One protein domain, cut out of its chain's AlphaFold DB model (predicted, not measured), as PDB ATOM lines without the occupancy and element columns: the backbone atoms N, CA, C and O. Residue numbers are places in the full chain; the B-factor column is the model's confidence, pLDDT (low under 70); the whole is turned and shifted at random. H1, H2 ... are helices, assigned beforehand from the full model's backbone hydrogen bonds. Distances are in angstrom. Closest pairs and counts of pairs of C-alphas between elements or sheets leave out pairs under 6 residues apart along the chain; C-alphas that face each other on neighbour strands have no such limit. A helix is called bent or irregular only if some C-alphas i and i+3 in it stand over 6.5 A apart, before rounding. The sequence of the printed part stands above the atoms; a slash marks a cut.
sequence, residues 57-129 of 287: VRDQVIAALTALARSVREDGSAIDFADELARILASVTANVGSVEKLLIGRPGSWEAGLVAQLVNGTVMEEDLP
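Overview. This is residues 57 to 129 of the 287 residues of an uncharacterized protein of Rhodococcus sp. 2G (UniProt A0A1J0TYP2). The long helix H2 is met in its middle, nearly at a right angle, by the last residues of H4, while short H3 and H5 sit by the second half of H2. H1 is set off toward the other end of H2, where the long link of residues 70 to 80 loops out, and residues 57 to 64 of H1 stick out. The 73 printed residues hold five named helices, H1 to H5 in order, and no named strand: all helix. The whole is only just loose, close to compact, with a radius of gyration of the C-alphas of 13.7 A and spans of 39 by 28 by 21 A.

Arrangement. H1, residues 57 to 69, is close to but not clearly touching H2, residues 81 to 96; their closest C-alphas, of Ala 69 and Phe 81, are 5.7 A apart. They run opposite ways at 37 degrees, only just a steep tilt. H2 is the hub, touching three helices. H3, residues 99 to 102, and H2 only just touch, and only at the corner by their link, with 3 pairs of C-alphas within 8 A; the closest are those of Thr 93 and Val 99, 5.9 A apart. H4, residues 110 to 122, touches residues 86 to 93 of H2 with its residues 118 to 122 alone, about perpendicular at 85 degrees; the closest C-alphas, of Ala 90 and Val 119, are 5.5 A apart. H5, residues 125 to 129, touches residues 90 to 94 of H2, the closest C-alphas being those of Ala 94 and Leu 128, 5.1 A apart. H1 is apart from H3, H4 and H5. Each O i to N i+4 pair is within hydrogen-bond range in H1, H2 and H4; H3 is too short for one, and H5 has 0 of 1, with 1 of 2 O i to N i+3 pairs within range.

Along the chain. H1 begins at C-alpha 57, (29.361, -0.098, 36.883), and is 18.4 A long. H2 is 22.2 A long and H4 18.5 A. H5 is irregular, with C-alphas 126 and 129 7.2 A apart, and ends at C-alpha 129, (8.282, 13.086, 38.628).

Size, cuts and confidence. The two C-alphas farthest apart, of Asp 75 and Gly 108, are 41.5 A apart. The link from H1 to H2 is long, and the printed part has no cut. Mean pLDDT of the printed part is 93.7, and no printed residue is under 70.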
ATOM      1  N   VAL A  57      30.631  -0.730  37.275       93.94
ATOM      2  CA  VAL A  57      29.361  -0.098  36.883       93.94
ATOM      3  C   VAL A  57      29.231  -0.076  35.363       93.94
ATOM      4  O   VAL A  57      28.177  -0.408  34.820       93.94
ATOM      5  N   ARG A  58      30.313   0.265  34.656       92.88
ATOM      6  CA  ARG A  58      30.338   0.264  33.190       92.88
ATOM      7  C   ARG A  58      30.005  -1.117  32.620       92.88
ATOM      8  O   ARG A  58      29.151  -1.207  31.739       92.88
ATOM      9  N   ASP A  59      30.634  -2.171  33.127       95.69
ATOM     10  CA  ASP A  59      30.412  -3.538  32.648       95.69
ATOM     11  C   ASP A  59      28.979  -4.014  32.930       95.69
ATOM     12  O   ASP A  59      28.351  -4.640  32.071       95.69
ATOM     13  N   GLN A  60      28.418  -3.654  34.089       96.81
ATOM     14  CA  GLN A  60      27.021  -3.942  34.429       96.81
ATOM     15  C   GLN A  60      26.037  -3.265  33.464       96.81
ATOM     16  O   GLN A  60      25.110  -3.916  32.981       96.81
ATOM     17  N   VAL A  61      26.255  -1.988  33.130       95.94
ATOM     18  CA  VAL A  61      25.403  -1.251  32.179       95.94
ATOM     19  C   VAL A  61      25.491  -1.857  30.776       95.94
ATOM     20  O   VAL A  61      24.460  -2.072  30.138       95.94
ATOM     21  N   ILE A  62      26.697  -2.192  30.303       97.31
ATOM     22  CA  ILE A  62      26.886  -2.839  28.993       97.31
ATOM     23  C   ILE A  62      26.151  -4.182  28.946       97.31
ATOM     24  O   ILE A  62      25.444  -4.462  27.973       97.31
ATOM     25  N   ALA A  63      26.286  -5.006  29.987       98.00
ATOM     26  CA  ALA A  63      25.619  -6.300  30.063       98.00
ATOM     27  C   ALA A  63      24.087  -6.156  30.048       98.00
ATOM     28  O   ALA A  63      23.418  -6.847  29.277       98.00
ATOM     29  N   ALA A  64      23.540  -5.224  30.834       97.69
ATOM     30  CA  ALA A  64      22.103  -4.974  30.908       97.69
ATOM     31  C   ALA A  64      21.524  -4.476  29.572       97.69
ATOM     32  O   ALA A  64      20.549  -5.040  29.076       97.69
ATOM     33  N   LEU A  65      22.155  -3.482  28.938       97.62
ATOM     34  CA  LEU A  65      21.705  -2.958  27.642       97.62
ATOM     35  C   LEU A  65      21.845  -3.993  26.516       97.62
ATOM     36  O   LEU A  65      20.998  -4.057  25.628       97.62
ATOM     37  N   THR A  66      22.869  -4.851  26.573       97.88
ATOM     38  CA  THR A  66      23.021  -5.967  25.624       97.88
ATOM     39  C   THR A  66      21.912  -7.005  25.795       97.88
ATOM     40  O   THR A  66      21.400  -7.525  24.802       97.88
ATOM     41  N   ALA A  67      21.530  -7.320  27.036       97.25
ATOM     42  CA  ALA A  67      20.416  -8.220  27.314       97.25
ATOM     43  C   ALA A  67      19.083  -7.624  26.832       97.25
ATOM     44  O   ALA A  67      18.313  -8.319  26.168       97.25
ATOM     45  N   LEU A  68      18.856  -6.329  27.075       96.50
ATOM     46  CA  LEU A  68      17.686  -5.608  26.573       96.50
ATOM     47  C   LEU A  68      17.609  -5.688  25.042       96.50
ATOM     48  O   LEU A  68      16.612  -6.157  24.506       96.50
ATOM     49  N   ALA A  69      18.691  -5.365  24.330       96.44
ATOM     50  CA  ALA A  69      18.734  -5.410  22.864       96.44
ATOM     51  C   ALA A  69      18.482  -6.805  22.258       96.44
ATOM     52  O   ALA A  69      18.110  -6.916  21.092       96.44
ATOM     53  N   ARG A  70      18.700  -7.879  23.027       96.56
ATOM     54  CA  ARG A  70      18.451  -9.271  22.609       96.56
ATOM     55  C   ARG A  70      17.086  -9.803  23.046       96.56
ATOM     56  O   ARG A  70      16.769 -10.950  22.743       96.56
ATOM     57  N   SER A  71      16.312  -9.010  23.780       96.06
ATOM     58  CA  SER A  71      15.025  -9.435  24.318       96.06
ATOM     59  C   SER A  71      13.972  -9.556  23.216       96.06
ATOM     60  O   SER A  71      13.986  -8.834  22.215       96.06
ATOM     61  N   VAL A  72      13.039 -10.481  23.423       95.50
ATOM     62  CA  VAL A  72      11.909 -10.745  22.528       95.50
ATOM     63  C   VAL A  72      10.599 -10.642  23.303       95.50
ATOM     64  O   VAL A  72      10.565 -10.878  24.510       95.50
ATOM     65  N   ARG A  73       9.527 -10.268  22.607       92.25
ATOM     66  CA  ARG A  73       8.149 -10.281  23.106       92.25
ATOM     67  C   ARG A  73       7.626 -11.719  23.204       92.25
ATOM     68  O   ARG A  73       8.247 -12.652  22.698       92.25
ATOM     69  N   GLU A  74       6.462 -11.896  23.830       91.69
ATOM     70  CA  GLU A  74       5.819 -13.213  23.999       91.69
ATOM     71  C   GLU A  74       5.542 -13.932  22.667       91.69
ATOM     72  O   GLU A  74       5.583 -15.157  22.601       91.69
ATOM     73  N   ASP A  75       5.312 -13.174  21.592       93.12
ATOM     74  CA  ASP A  75       5.095 -13.686  20.234       93.12
ATOM     75  C   ASP A  75       6.397 -14.019  19.474       93.12
ATOM     76  O   ASP A  75       6.356 -14.439  18.316       93.12
ATOM     77  N   GLY A  76       7.556 -13.836  20.114       91.12
ATOM     78  CA  GLY A  76       8.878 -14.077  19.541       91.12
ATOM     79  C   GLY A  76       9.436 -12.929  18.695       91.12
ATOM     80  O   GLY A  76      10.555 -13.049  18.191       91.12
ATOM     81  N   SER A  77       8.711 -11.817  18.534       91.94
ATOM     82  CA  SER A  77       9.226 -10.623  17.853       91.94
ATOM     83  C   SER A  77      10.257  -9.880  18.711       91.94
ATOM     84  O   SER A  77      10.214  -9.926  19.939       91.94
ATOM     85  N   ALA A  78      11.203  -9.176  18.082       91.69
ATOM     86  CA  ALA A  78      12.151  -8.340  18.817       91.69
ATOM     87  C   ALA A  78      11.428  -7.184  19.530       91.69
ATOM     88  O   ALA A  78      10.433  -6.643  19.030       91.69
ATOM     89  N   ILE A  79      11.940  -6.784  20.694       94.25
ATOM     90  CA  ILE A  79      11.461  -5.566  21.349       94.25
ATOM     91  C   ILE A  79      11.847  -4.321  20.535       94.25
ATOM     92  O   ILE A  79      12.815  -4.335  19.770       94.25
ATOM     93  N   ASP A  80      11.115  -3.225  20.731       95.25
ATOM     94  CA  ASP A  80      11.569  -1.921  20.249       95.25
ATOM     95  C   ASP A  80      12.623  -1.383  21.224       95.25
ATOM     96  O   ASP A  80      12.304  -0.808  22.263       95.25
ATOM     97  N   PHE A  81      13.896  -1.640  20.916       96.06
ATOM     98  CA  PHE A  81      15.001  -1.219  21.774       96.06
ATOM     99  C   PHE A  81      15.080   0.305  21.921       96.06
ATOM    100  O   PHE A  81      15.464   0.786  22.985       96.06
ATOM    101  N   ALA A  82      14.747   1.058  20.869       95.56
ATOM    102  CA  ALA A  82      14.845   2.512  20.904       95.56
ATOM    103  C   ALA A  82      13.807   3.092  21.868       95.56
ATOM    104  O   ALA A  82      14.164   3.898  22.725       95.56
ATOM    105  N   ASP A  83      12.562   2.622  21.771       95.12
ATOM    106  CA  ASP A  83      11.482   3.014  22.677       95.12
ATOM    107  C   ASP A  83      11.777   2.617  24.137       95.12
ATOM    108  O   ASP A  83      11.651   3.439  25.045       95.12
ATOM    109  N   GLU A  84      12.270   1.396  24.383       96.69
ATOM    110  CA  GLU A  84      12.630   0.974  25.746       96.69
ATOM    111  C   GLU A  84      13.800   1.773  26.331       96.69
ATOM    112  O   GLU A  84      13.755   2.187  27.491       96.69
ATOM    113  N   LEU A  85      14.847   2.038  25.543       96.94
ATOM    114  CA  LEU A  85      15.971   2.854  26.002       96.94
ATOM    115  C   LEU A  85      15.522   4.280  26.339       96.94
ATOM    116  O   LEU A  85      15.981   4.846  27.332       96.94
ATOM    117  N   ALA A  86      14.616   4.848  25.543       97.00
ATOM    118  CA  ALA A  86      14.062   6.173  25.778       97.00
ATOM    119  C   ALA A  86      13.294   6.235  27.113       97.00
ATOM    120  O   ALA A  86      13.553   7.114  27.938       97.00
ATOM    121  N   ARG A  87      12.437   5.239  27.385       96.44
ATOM    122  CA  ARG A  87      11.694   5.096  28.652       96.44
ATOM    123  C   ARG A  87      12.606   4.883  29.868       96.44
ATOM    124  O   ARG A  87      12.385   5.473  30.930       96.44
ATOM    125  N   ILE A  88      13.666   4.086  29.717       97.00
ATOM    126  CA  ILE A  88      14.686   3.901  30.762       97.00
ATOM    127  C   ILE A  88      15.397   5.223  31.053       97.00
ATOM    128  O   ILE A  88      15.540   5.591  32.218       97.00
ATOM    129  N   LEU A  89      15.811   5.962  30.021       97.06
ATOM    130  CA  LEU A  89      16.474   7.253  30.198       97.06
ATOM    131  C   LEU A  89      15.551   8.293  30.835       97.06
ATOM    132  O   LEU A  89      16.013   9.015  31.709       97.06
ATOM    133  N   ALA A  90      14.262   8.326  30.489       96.56
ATOM    134  CA  ALA A  90      13.278   9.157  31.182       96.56
ATOM    135  C   ALA A  90      13.233   8.850  32.692       96.56
ATOM    136  O   ALA A  90      13.300   9.763  33.513       96.56
ATOM    137  N   SER A  91      13.226   7.566  33.065       96.38
ATOM    138  CA  SER A  91      13.248   7.135  34.473       96.38
ATOM    139  C   SER A  91      14.562   7.495  35.181       96.38
ATOM    140  O   SER A  91      14.564   7.925  36.334       96.38
ATOM    141  N   VAL A  92      15.702   7.357  34.493       95.81
ATOM    142  CA  VAL A  92      17.015   7.772  35.013       95.81
ATOM    143  C   VAL A  92      17.054   9.284  35.234       95.81
ATOM    144  O   VAL A  92      17.459   9.719  36.310       95.81
ATOM    145  N   THR A  93      16.588  10.080  34.269       94.44
ATOM    146  CA  THR A  93      16.466  11.537  34.405       94.44
ATOM    147  C   THR A  93      15.590  11.898  35.598       94.44
ATOM    148  O   THR A  93      16.003  12.700  36.433       94.44
ATOM    149  N   ALA A  94      14.423  11.265  35.727       93.62
ATOM    150  CA  ALA A  94      13.504  11.491  36.836       93.62
ATOM    151  C   ALA A  94      14.148  11.200  38.199       93.62
ATOM    152  O   ALA A  94      13.953  11.954  39.150       93.62
ATOM    153  N   ASN A  95      14.945  10.131  38.295       92.19
ATOM    154  CA  ASN A  95      15.670   9.766  39.514       92.19
ATOM    155  C   ASN A  95      16.795  10.751  39.857       92.19
ATOM    156  O   ASN A  95      17.059  10.987  41.036       92.19
ATOM    157  N   VAL A  96      17.461  11.303  38.839       89.88
ATOM    158  CA  VAL A  96      18.511  12.319  39.001       89.88
ATOM    159  C   VAL A  96      17.914  13.685  39.366       89.88
ATOM    160  O   VAL A  96      18.524  14.422  40.140       89.88
ATOM    161  N   GLY A  97      16.718  13.995  38.863       86.75
ATOM    162  CA  GLY A  97      15.915  15.170  39.213       86.75
ATOM    163  C   GLY A  97      15.646  16.114  38.040       86.75
ATOM    164  O   GLY A  97      14.596  16.743  37.993       86.75
ATOM    165  N   SER A  98      16.548  16.192  37.057       88.38
ATOM    166  CA  SER A  98      16.334  16.997  35.847       88.38
ATOM    167  C   SER A  98      17.252  16.579  34.694       88.38
ATOM    168  O   SER A  98      18.239  15.856  34.886       88.38
ATOM    169  N   VAL A  99      16.946  17.060  33.485       91.31
ATOM    170  CA  VAL A  99      17.783  16.852  32.292       91.31
ATOM    171  C   VAL A  99      19.118  17.587  32.430       91.31
ATOM    172  O   VAL A  99      20.168  17.034  32.107       91.31
ATOM    173  N   GLU A 100      19.108  18.805  32.966       88.44
ATOM    174  CA  GLU A 100      20.304  19.611  33.227       88.44
ATOM    175  C   GLU A 100      21.264  18.865  34.150       88.44
ATOM    176  O   GLU A 100      22.458  18.767  33.863       88.44
ATOM    177  N   LYS A 101      20.734  18.279  35.230       87.44
ATOM    178  CA  LYS A 101      21.530  17.550  36.216       87.44
ATOM    179  C   LYS A 101      22.080  16.239  35.659       87.44
ATOM    180  O   LYS A 101      23.229  15.902  35.938       87.44
ATOM    181  N   LEU A 102      21.327  15.539  34.805       90.31
ATOM    182  CA  LEU A 102      21.833  14.363  34.085       90.31
ATOM    183  C   LEU A 102      23.041  14.706  33.190       90.31
ATOM    184  O   LEU A 102      23.954  13.896  33.036       90.31
ATOM    185  N   LEU A 103      23.058  15.906  32.603       91.69
ATOM    186  CA  LEU A 103      24.039  16.321  31.592       91.69
ATOM    187  C   LEU A 103      25.151  17.234  32.130       91.69
ATOM    188  O   LEU A 103      26.016  17.672  31.362       91.69
ATOM    189  N   ILE A 104      25.176  17.480  33.442       88.69
ATOM    190  CA  ILE A 104      26.049  18.466  34.096       88.69
ATOM    191  C   ILE A 104      27.548  18.209  33.885       88.69
ATOM    192  O   ILE A 104      28.352  19.138  33.901       88.69
ATOM    193  N   GLY A 105      27.943  16.960  33.624       86.56
ATOM    194  CA  GLY A 105      29.345  16.602  33.402       86.56
ATOM    195  C   GLY A 105      29.944  17.176  32.113       86.56
ATOM    196  O   GLY A 105      31.158  17.371  32.039       86.56
ATOM    197  N   ARG A 106      29.124  17.439  31.084       87.44
ATOM    198  CA  ARG A 106      29.579  18.047  29.819       87.44
ATOM    199  C   ARG A 106      28.424  18.710  29.047       87.44
ATOM    200  O   ARG A 106      28.088  18.260  27.938       87.44
ATOM    201  N   PRO A 107      27.822  19.775  29.604       86.75
ATOM    202  CA  PRO A 107      26.718  20.477  28.963       86.75
ATOM    203  C   PRO A 107      27.141  21.031  27.595       86.75
ATOM    204  O   PRO A 107      28.281  21.453  27.399       86.75
ATOM    205  N   GLY A 108      26.226  20.993  26.623       85.88
ATOM    206  CA  GLY A 108      26.450  21.509  25.266       85.88
ATOM    207  C   GLY A 108      27.284  20.615  24.339       85.88
ATOM    208  O   GLY A 108      27.503  20.980  23.185       85.88
ATOM    209  N   SER A 109      27.740  19.443  24.796       94.31
ATOM    210  CA  SER A 109      28.302  18.435  23.887       94.31
ATOM    211  C   SER A 109      27.230  17.880  22.943       94.31
ATOM    212  O   SER A 109      26.046  17.854  23.283       94.31
ATOM    213  N   TRP A 110      27.628  17.434  21.748       95.81
ATOM    214  CA  TRP A 110      26.672  16.873  20.786       95.81
ATOM    215  C   TRP A 110      26.021  15.596  21.337       95.81
ATOM    216  O   TRP A 110      24.831  15.384  21.121       95.81
ATOM    217  N   GLU A 111      26.760  14.798  22.115       94.25
ATOM    218  CA  GLU A 111      26.225  13.633  22.818       94.25
ATOM    219  C   GLU A 111      25.159  14.041  23.841       94.25
ATOM    220  O   GLU A 111      24.072  13.465  23.857       94.25
ATOM    221  N   ALA A 112      25.435  15.068  24.655       94.38
ATOM    222  CA  ALA A 112      24.458  15.605  25.599       94.38
ATOM    223  C   ALA A 112      23.208  16.136  24.880       94.38
ATOM    224  O   ALA A 112      22.098  15.913  25.349       94.38
ATOM    225  N   GLY A 113      23.375  16.770  23.714       95.94
ATOM    226  CA  GLY A 113      22.262  17.213  22.873       95.94
ATOM    227  C   GLY A 113      21.364  16.063  22.406       95.94
ATOM    228  O   GLY A 113      20.144  16.184  22.473       95.94
ATOM    229  N   LEU A 114      21.944  14.929  21.995       96.69
ATOM    230  CA  LEU A 114      21.173  13.744  21.599       96.69
ATOM    231  C   LEU A 114      20.436  13.107  22.779       96.69
ATOM    232  O   LEU A 114      19.278  12.721  22.633       96.69
ATOM    233  N   VAL A 115      21.082  13.015  23.943       96.19
ATOM    234  CA  VAL A 115      20.437  12.494  25.158       96.19
ATOM    235  C   VAL A 115      19.294  13.411  25.592       96.19
ATOM    236  O   VAL A 115      18.197  12.920  25.847       96.19
ATOM    237  N   ALA A 116      19.505  14.732  25.603       94.94
ATOM    238  CA  ALA A 116      18.455  15.706  25.901       94.94
ATOM    239  C   ALA A 116      17.280  15.582  24.926       94.94
ATOM    240  O   ALA A 116      16.129  15.539  25.349       94.94
ATOM    241  N   GLN A 117      17.560  15.480  23.622       96.12
ATOM    242  CA  GLN A 117      16.527  15.319  22.603       96.12
ATOM    243  C   GLN A 117      15.732  14.023  22.797       96.12
ATOM    244  O   GLN A 117      14.510  14.040  22.662       96.12
ATOM    245  N   LEU A 118      16.402  12.913  23.118       96.62
ATOM    246  CA  LEU A 118      15.744  11.632  23.361       96.62
ATOM    247  C   LEU A 118      14.834  11.694  24.594       96.62
ATOM    248  O   LEU A 118      13.681  11.278  24.516       96.62
ATOM    249  N   VAL A 119      15.319  12.253  25.706       96.38
ATOM    250  CA  VAL A 119      14.529  12.390  26.939       96.38
ATOM    251  C   VAL A 119      13.342  13.328  26.723       96.38
ATOM    252  O   VAL A 119      12.208  12.916  26.948       96.38
ATOM    253  N   ASN A 120      13.571  14.536  26.201       94.50
ATOM    254  CA  ASN A 120      12.512  15.530  25.980       94.50
ATOM    255  C   ASN A 120      11.500  15.099  24.907       94.50
ATOM    256  O   ASN A 120      10.361  15.553  24.909       94.50
ATOM    257  N   GLY A 121      11.905  14.231  23.974       95.56
ATOM    258  CA  GLY A 121      10.995  13.604  23.015       95.56
ATOM    259  C   GLY A 121      10.137  12.485  23.618       95.56
ATOM    260  O   GLY A 121       9.154  12.089  22.999       95.56
ATOM    261  N   THR A 122      10.501  11.983  24.802       96.75
ATOM    262  CA  THR A 122       9.827  10.872  25.493       96.75
ATOM    263  C   THR A 122       8.920  11.357  26.617       96.75
ATOM    264  O   THR A 122       7.830  10.822  26.802       96.75
ATOM    265  N   VAL A 123       9.367  12.352  27.382       94.62
ATOM    266  CA  VAL A 123       8.676  12.851  28.572       94.62
ATOM    267  C   VAL A 123       8.822  14.369  28.671       94.62
ATOM    268  O   VAL A 123       9.903  14.914  28.447       94.62
ATOM    269  N   MET A 124       7.722  15.045  29.001       89.56
ATOM    270  CA  MET A 124       7.725  16.473  29.315       89.56
ATOM    271  C   MET A 124       8.316  16.701  30.708       89.56
ATOM    272  O   MET A 124       8.185  15.846  31.586       89.56
ATOM    273  N   GLU A 125       8.939  17.855  30.940       85.75
ATOM    274  CA  GLU A 125       9.587  18.152  32.224       85.75
ATOM    275  C   GLU A 125       8.601  18.053  33.402       85.75
ATOM    276  O   GLU A 125       8.926  17.461  34.431       85.75
ATOM    277  N   GLU A 126       7.366  18.530  33.228       87.81
ATOM    278  CA  GLU A 126       6.307  18.438  34.239       87.81
ATOM    279  C   GLU A 126       5.867  17.002  34.580       87.81
ATOM    280  O   GLU A 126       5.349  16.765  35.673       87.81
ATOM    281  N   ASP A 127       6.079  16.045  33.675       92.12
ATOM    282  CA  ASP A 127       5.700  14.643  33.859       92.12
ATOM    283  C   ASP A 127       6.853  13.782  34.394       92.12
ATOM    284  O   ASP A 127       6.599  12.679  34.883       92.12
ATOM    285  N   LEU A 128       8.102  14.273  34.373       91.94
ATOM    286  CA  LEU A 128       9.276  13.560  34.899       91.94
ATOM    287  C   LEU A 128       9.069  12.960  36.301       91.94
ATOM    288  O   LEU A 128       9.457  11.805  36.487       91.94
ATOM    289  N   PRO A 129       8.443  13.644  37.284       93.50
ATOM    290  CA  PRO A 129       8.282  13.086  38.628       93.50
ATOM    291  C   PRO A 129       7.569  11.725  38.657       93.50
ATOM    292  O   PRO A 129       7.890  10.884  39.499       93.50
TER     293      PRO A 129